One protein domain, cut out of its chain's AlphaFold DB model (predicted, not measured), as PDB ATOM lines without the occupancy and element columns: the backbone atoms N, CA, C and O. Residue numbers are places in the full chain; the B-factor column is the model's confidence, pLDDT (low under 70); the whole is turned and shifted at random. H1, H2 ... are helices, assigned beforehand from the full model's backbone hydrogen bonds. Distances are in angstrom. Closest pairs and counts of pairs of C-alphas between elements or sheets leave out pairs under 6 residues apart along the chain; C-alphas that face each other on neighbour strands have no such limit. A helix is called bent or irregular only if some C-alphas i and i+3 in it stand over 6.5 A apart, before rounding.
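AT A GLANCE: This is residues 111 to 164 of the 164 residues of the protein "Sirohydrochlorin cobaltochelatase" of bioreactor metagenome (UniProt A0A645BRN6). Two short helices make a loose corner, with the last residues of H2 beside the first turn of H1, and a long link swings out from the end of H1 and comes back to the start of H2 as one wide, open loop. Residues 134 to 141 of that loop stick out at one end. The printed part has 54 residues with two named helices, H1 then H2, and no named strand; the class is all helix, though the helices hold 22 of the 54 residues. The whole is loose, with a radius of gyration of the C-alphas of 13.0 A, and only just flat, spanning 36 by 29 by 16 A.

IN THESE COORDINATES: The printed part begins at Tyr 111, with its C-alpha at (4.821, 34.601, -0.511). H1 is residues 121 to 130, 14.1 A from first to last C-alpha, and begins at C-alpha 121 (-0.624, 37.347, 0.664). H2 is residues 152 to 163, 18.4 A long in the same measure, and ends at C-alpha 163 (-6.190, 34.238, -8.204). H2 is neither bent nor irregular, but only just: C-alphas 152 and 155 are 6.0 A apart.

HOW THE PARTS SIT: H1 and H2 only just touch, with 3 pairs of C-alphas within 8 A. The closest C-alphas are those of Tyr 122 and Leu 160, 6.2 A apart. H2 touches H1 with residues 160 to 163 alone. Their lines stand at a steep tilt of 58 degrees, and they run the same way. In H1 every O i to N i+4 pair is within hydrogen-bond range; in H2 it is 5 of 8.

THE WHOLE: The C-alphas farthest apart are those of Asp 116 and Ala 139, 37.9 A. The link from H1 to H2, 21 residues, is long, and residues 134 to 141 in it stand free. The printed part has no cut and ends at Leu 164, the chain's last residue. The mean pLDDT of the printed part is 92.7, and no printed residue is under 70.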
ATOM      1  N   TYR A 111       4.131  35.706  -1.177       96.38
ATOM      2  CA  TYR A 111       4.821  34.601  -0.511       96.38
ATOM      3  C   TYR A 111       3.892  33.431  -0.188       96.38
ATOM      4  O   TYR A 111       3.982  32.394  -0.845       96.38
ATOM      5  N   PHE A 112       2.978  33.591   0.766       96.56
ATOM      6  CA  PHE A 112       2.009  32.565   1.139       96.56
ATOM      7  C   PHE A 112       0.702  32.725   0.362       96.56
ATOM      8  O   PHE A 112       0.264  33.843   0.095       96.56
ATOM      9  N   MET A 113       0.065  31.608   0.002       94.81
ATOM     10  CA  MET A 113      -1.188  31.610  -0.765       94.81
ATOM     11  C   MET A 113      -2.395  31.146   0.065       94.81
ATOM     12  O   MET A 113      -3.409  30.759  -0.524       94.81
ATOM     13  N   GLY A 114      -2.294  31.165   1.400       94.25
ATOM     14  CA  GLY A 114      -3.367  30.742   2.305       94.25
ATOM     15  C   GLY A 114      -3.359  29.259   2.696       94.25
ATOM     16  O   GLY A 114      -4.376  28.758   3.167       94.25
ATOM     17  N   GLN A 115      -2.262  28.527   2.464       92.62
ATOM     18  CA  GLN A 115      -2.137  27.124   2.890       92.62
ATOM     19  C   GLN A 115      -1.679  27.002   4.347       92.62
ATOM     20  O   GLN A 115      -0.956  27.866   4.833       92.62
ATOM     21  N   ASP A 116      -2.043  25.904   5.012       89.25
ATOM     22  CA  ASP A 116      -1.537  25.519   6.341       89.25
ATOM     23  C   ASP A 116      -1.606  26.653   7.386       89.25
ATOM     24  O   ASP A 116      -0.627  26.950   8.070       89.25
ATOM     25  N   GLU A 117      -2.764  27.323   7.464       92.62
ATOM     26  CA  GLU A 117      -3.045  28.464   8.362       92.62
ATOM     27  C   GLU A 117      -2.163  29.707   8.133       92.62
ATOM     28  O   GLU A 117      -2.238  30.683   8.885       92.62
ATOM     29  N   GLN A 118      -1.354  29.720   7.072       96.00
ATOM     30  CA  GLN A 118      -0.608  30.901   6.656       96.00
ATOM     31  C   GLN A 118      -1.546  31.950   6.044       96.00
ATOM     32  O   GLN A 118      -2.591  31.608   5.483       96.00
ATOM     33  N   PRO A 119      -1.177  33.241   6.096       96.25
ATOM     34  CA  PRO A 119      -1.940  34.285   5.421       96.25
ATOM     35  C   PRO A 119      -1.986  34.067   3.901       96.25
ATOM     36  O   PRO A 119      -1.095  33.464   3.304       96.25
ATOM     37  N   ASP A 120      -3.022  34.603   3.258       97.31
ATOM     38  CA  ASP A 120      -3.098  34.674   1.798       97.31
ATOM     39  C   ASP A 120      -2.595  36.038   1.320       97.31
ATOM     40  O   ASP A 120      -3.344  37.011   1.191       97.31
ATOM     41  N   ASP A 121      -1.290  36.112   1.077       97.38
ATOM     42  CA  ASP A 121      -0.624  37.347   0.664       97.38
ATOM     43  C   ASP A 121      -1.009  37.784  -0.744       97.38
ATOM     44  O   ASP A 121      -1.019  38.974  -1.056       97.38
ATOM     45  N   TYR A 122      -1.348  36.815  -1.592       97.31
ATOM     46  CA  TYR A 122      -1.810  37.081  -2.943       97.31
ATOM     47  C   TYR A 122      -3.166  37.770  -2.898       97.31
ATOM     48  O   TYR A 122      -3.334  38.814  -3.525       97.31
ATOM     49  N   LEU A 123      -4.109  37.240  -2.113       96.56
ATOM     50  CA  LEU A 123      -5.418  37.869  -1.948       96.56
ATOM     51  C   LEU A 123      -5.298  39.252  -1.291       96.56
ATOM     52  O   LEU A 123      -5.952  40.201  -1.728       96.56
ATOM     53  N   ALA A 124      -4.428  39.398  -0.287       97.12
ATOM     54  CA  ALA A 124      -4.155  40.694   0.331       97.12
ATOM     55  C   ALA A 124      -3.599  41.711  -0.685       97.12
ATOM     56  O   ALA A 124      -4.078  42.846  -0.742       97.12
ATOM     57  N   ALA A 125      -2.640  41.304  -1.522       96.31
ATOM     58  CA  ALA A 125      -2.082  42.146  -2.575       96.31
ATOM     59  C   ALA A 125      -3.134  42.516  -3.633       96.31
ATOM     60  O   ALA A 125      -3.226  43.684  -4.004       96.31
ATOM     61  N   ILE A 126      -3.956  41.561  -4.082       95.19
ATOM     62  CA  ILE A 126      -5.049  41.796  -5.041       95.19
ATOM     63  C   ILE A 126      -6.030  42.836  -4.493       95.19
ATOM     64  O   ILE A 126      -6.305  43.833  -5.161       95.19
ATOM     65  N   ASN A 127      -6.489  42.662  -3.252       94.75
ATOM     66  CA  ASN A 127      -7.424  43.588  -2.615       94.75
ATOM     67  C   ASN A 127      -6.826  44.992  -2.438       94.75
ATOM     68  O   ASN A 127      -7.517  45.987  -2.655       94.75
ATOM     69  N   ALA A 128      -5.545  45.087  -2.070       94.62
ATOM     70  CA  ALA A 128      -4.851  46.367  -1.942       94.62
ATOM     71  C   ALA A 128      -4.637  47.060  -3.299       94.62
ATOM     72  O   ALA A 128      -4.708  48.285  -3.390       94.62
ATOM     73  N   MET A 129      -4.377  46.291  -4.357       91.88
ATOM     74  CA  MET A 129      -4.223  46.807  -5.717       91.88
ATOM     75  C   MET A 129      -5.557  47.281  -6.298       91.88
ATOM     76  O   MET A 129      -5.601  48.355  -6.886       91.88
ATOM     77  N   ALA A 130      -6.650  46.542  -6.086       89.75
ATOM     78  CA  ALA A 130      -7.977  46.896  -6.596       89.75
ATOM     79  C   ALA A 130      -8.438  48.300  -6.155       89.75
ATOM     80  O   ALA A 130      -9.139  48.982  -6.894       89.75
ATOM     81  N   GLN A 131      -7.990  48.765  -4.984       91.25
ATOM     82  CA  GLN A 131      -8.296  50.101  -4.456       91.25
ATOM     83  C   GLN A 131      -7.545  51.244  -5.161       91.25
ATOM     84  O   GLN A 131      -7.858  52.410  -4.932       91.25
ATOM     85  N   GLN A 132      -6.541  50.936  -5.985       90.12
ATOM     86  CA  GLN A 132      -5.696  51.931  -6.660       90.12
ATOM     87  C   GLN A 132      -6.161  52.248  -8.082       90.12
ATOM     88  O   GLN A 132      -5.628  53.165  -8.710       90.12
ATOM     89  N   PHE A 133      -7.136  51.502  -8.596       86.69
ATOM     90  CA  PHE A 133      -7.600  51.627  -9.969       86.69
ATOM     91  C   PHE A 133      -9.019  52.203 -10.034       86.69
ATOM     92  O   PHE A 133      -9.821  51.976  -9.125       86.69
ATOM     93  N   PRO A 134      -9.350  52.958 -11.098       83.50
ATOM     94  CA  PRO A 134     -10.719  53.403 -11.324       83.50
ATOM     95  C   PRO A 134     -11.643  52.209 -11.604       83.50
ATOM     96  O   PRO A 134     -11.193  51.124 -11.968       83.50
ATOM     97  N   SER A 135     -12.955  52.417 -11.477       82.75
ATOM     98  CA  SER A 135     -13.930  51.431 -11.941       82.75
ATOM     99  C   SER A 135     -13.821  51.252 -13.455       82.75
ATOM    100  O   SER A 135     -13.809  52.229 -14.203       82.75
ATOM    101  N   PHE A 136     -13.769  49.998 -13.889       82.94
ATOM    102  CA  PHE A 136     -13.662  49.606 -15.289       82.94
ATOM    103  C   PHE A 136     -15.041  49.277 -15.864       82.94
ATOM    104  O   PHE A 136     -15.906  48.761 -15.150       82.94
ATOM    105  N   ASN A 137     -15.259  49.565 -17.147       85.31
ATOM    106  CA  ASN A 137     -16.420  49.038 -17.865       85.31
ATOM    107  C   ASN A 137     -16.112  47.628 -18.418       85.31
ATOM    108  O   ASN A 137     -14.965  47.192 -18.430       85.31
ATOM    109  N   ASN A 138     -17.127  46.910 -18.910       80.88
ATOM    110  CA  ASN A 138     -16.970  45.526 -19.393       80.88
ATOM    111  C   ASN A 138     -16.062  45.368 -20.635       80.88
ATOM    112  O   ASN A 138     -15.787  44.237 -21.030       80.88
ATOM    113  N   ALA A 139     -15.650  46.461 -21.282       87.38
ATOM    114  CA  ALA A 139     -14.736  46.462 -22.422       87.38
ATOM    115  C   ALA A 139     -13.294  46.850 -22.041       87.38
ATOM    116  O   ALA A 139     -12.399  46.736 -22.880       87.38
ATOM    117  N   ASP A 140     -13.057  47.287 -20.803       88.50
ATOM    118  CA  ASP A 140     -11.728  47.661 -20.330       88.50
ATOM    119  C   ASP A 140     -11.001  46.444 -19.737       88.50
ATOM    120  O   ASP A 140     -11.605  45.550 -19.142       88.50
ATOM    121  N   ALA A 141      -9.674  46.434 -19.851       87.75
ATOM    122  CA  ALA A 141      -8.819  45.453 -19.196       87.75
ATOM    123  C   ALA A 141      -7.640  46.150 -18.511       87.75
ATOM    124  O   ALA A 141      -7.053  47.090 -19.053       87.75
ATOM    125  N   LEU A 142      -7.265  45.654 -17.333       88.38
ATOM    126  CA  LEU A 142      -6.074  46.084 -16.612       88.38
ATOM    127  C   LEU A 142      -4.952  45.070 -16.833       88.38
ATOM    128  O   LEU A 142      -5.104  43.890 -16.524       88.38
ATOM    129  N   VAL A 143      -3.807  45.543 -17.323       92.12
ATOM    130  CA  VAL A 143      -2.600  44.724 -17.472       92.12
ATOM    131  C   VAL A 143      -1.550  45.207 -16.481       92.12
ATOM    132  O   VAL A 143      -1.057  46.330 -16.577       92.12
ATOM    133  N   LEU A 144      -1.195  44.341 -15.534       92.88
ATOM    134  CA  LEU A 144      -0.114  44.582 -14.583       92.88
ATOM    135  C   LEU A 144       1.180  43.969 -15.116       92.88
ATOM    136  O   LEU A 144       1.237  42.781 -15.429       92.88
ATOM    137  N   MET A 145       2.236  44.775 -15.202       94.75
ATOM    138  CA  MET A 145       3.532  44.333 -15.714       94.75
ATOM    139  C   MET A 145       4.504  44.068 -14.561       94.75
ATOM    140  O   MET A 145       5.054  44.994 -13.964       94.75
ATOM    141  N   GLY A 146       4.727  42.791 -14.254       93.50
ATOM    142  CA  GLY A 146       5.813  42.366 -13.370       93.50
ATOM    143  C   GLY A 146       7.182  42.503 -14.043       93.50
ATOM    144  O   GLY A 146       7.282  42.516 -15.267       93.50
ATOM    145  N   HIS A 147       8.254  42.571 -13.247       92.88
ATOM    146  CA  HIS A 147       9.622  42.593 -13.782       92.88
ATOM    147  C   HIS A 147       9.960  41.299 -14.539       92.88
ATOM    148  O   HIS A 147      10.589  41.336 -15.592       92.88
ATOM    149  N   GLY A 148       9.502  40.162 -14.007       90.69
ATOM    150  CA  GLY A 148       9.807  38.844 -14.546       90.69
ATOM    151  C   GLY A 148      11.248  38.399 -14.279       90.69
ATOM    152  O   GLY A 148      12.025  39.091 -13.624       90.69
ATOM    153  N   GLY A 149      11.604  37.212 -14.762       89.12
ATOM    154  CA  GLY A 149      12.969  36.691 -14.696       89.12
ATOM    155  C   GLY A 149      13.042  35.190 -14.955       89.12
ATOM    156  O   GLY A 149      12.025  34.527 -15.149       89.12
ATOM    157  N   THR A 150      14.256  34.643 -14.937       93.00
ATOM    158  CA  THR A 150      14.509  33.199 -15.106       93.00
ATOM    159  C   THR A 150      14.391  32.412 -13.800       93.00
ATOM    160  O   THR A 150      14.344  31.183 -13.821       93.00
ATOM    161  N   HIS A 151      14.334  33.099 -12.655       96.44
ATOM    162  CA  HIS A 151      14.202  32.474 -11.343       96.44
ATOM    163  C   HIS A 151      12.850  31.744 -11.204       96.44
ATOM    164  O   HIS A 151      11.834  32.303 -11.621       96.44
ATOM    165  N   PRO A 152      12.770  30.570 -10.543       96.75
ATOM    166  CA  PRO A 152      11.507  29.840 -10.358       96.75
ATOM    167  C   PRO A 152      10.384  30.660  -9.708       96.75
ATOM    168  O   PRO A 152       9.210  30.460 -10.005       96.75
ATOM    169  N   ALA A 153      10.740  31.648  -8.879       95.62
ATOM    170  CA  ALA A 153       9.787  32.592  -8.287       95.62
ATOM    171  C   ALA A 153       8.996  33.415  -9.319       95.62
ATOM    172  O   ALA A 153       7.987  34.015  -8.961       95.62
ATOM    173  N   ASN A 154       9.396  33.415 -10.595       95.25
ATOM    174  CA  ASN A 154       8.606  33.970 -11.690       95.25
ATOM    175  C   ASN A 154       7.205  33.330 -11.785       95.25
ATOM    176  O   ASN A 154       6.258  33.986 -12.215       95.25
ATOM    177  N   ALA A 155       7.039  32.089 -11.307       96.56
ATOM    178  CA  ALA A 155       5.737  31.426 -11.202       96.56
ATOM    179  C   ALA A 155       4.735  32.181 -10.304       96.56
ATOM    180  O   ALA A 155       3.529  32.013 -10.476       96.56
ATOM    181  N   ALA A 156       5.203  33.055  -9.403       96.56
ATOM    182  CA  ALA A 156       4.334  33.902  -8.588       96.56
ATOM    183  C   ALA A 156       3.432  34.806  -9.447       96.56
ATOM    184  O   ALA A 156       2.280  35.025  -9.095       96.56
ATOM    185  N   TYR A 157       3.900  35.285 -10.605       96.75
ATOM    186  CA  TYR A 157       3.058  36.098 -11.489       96.75
ATOM    187  C   TYR A 157       1.919  35.282 -12.114       96.75
ATOM    188  O   TYR A 157       0.795  35.768 -12.204       96.75
ATOM    189  N   ALA A 158       2.178  34.023 -12.480       96.25
ATOM    190  CA  ALA A 158       1.136  33.117 -12.959       96.25
ATOM    191  C   ALA A 158       0.145  32.758 -11.841       96.25
ATOM    192  O   ALA A 158      -1.061  32.771 -12.061       96.25
ATOM    193  N   ALA A 159       0.636  32.501 -10.626       96.06
ATOM    194  CA  ALA A 159      -0.216  32.245  -9.464       96.06
ATOM    195  C   ALA A 159      -1.093  33.458  -9.104       96.06
ATOM    196  O   ALA A 159      -2.264  33.286  -8.777       96.06
ATOM    197  N   LEU A 160      -0.552  34.676  -9.211       96.69
ATOM    198  CA  LEU A 160      -1.314  35.914  -9.048       96.69
ATOM    199  C   LEU A 160      -2.416  36.026 -10.106       96.69
ATOM    200  O   LEU A 160      -3.559  36.281  -9.749       96.69
ATOM    201  N   GLN A 161      -2.097  35.763 -11.377       95.50
ATOM    202  CA  GLN A 161      -3.078  35.765 -12.466       95.50
ATOM    203  C   GLN A 161      -4.194  34.729 -12.276       95.50
ATOM    204  O   GLN A 161      -5.324  34.993 -12.662       95.50
ATOM    205  N   LEU A 162      -3.896  33.564 -11.698       95.44
ATOM    206  CA  LEU A 162      -4.898  32.527 -11.422       95.44
ATOM    207  C   LEU A 162      -5.817  32.863 -10.238       95.44
ATOM    208  O   LEU A 162      -6.873  32.249 -10.109       95.44
ATOM    209  N   LYS A 163      -5.400  33.778  -9.357       93.31
ATOM    210  CA  LYS A 163      -6.190  34.238  -8.204       93.31
ATOM    211  C   LYS A 163      -6.999  35.513  -8.482       93.31
ATOM    212  O   LYS A 163      -7.863  35.828  -7.669       93.31
ATOM    213  N   LEU A 164      -6.675  36.243  -9.553       87.81
ATOM    214  CA  LEU A 164      -7.431  37.398 -10.055       87.81
ATOM    215  C   LEU A 164      -8.746  36.941 -10.695       87.81
ATOM    216  O   LEU A 164      -9.765  37.613 -10.435       87.81
TER     217      LEU A 164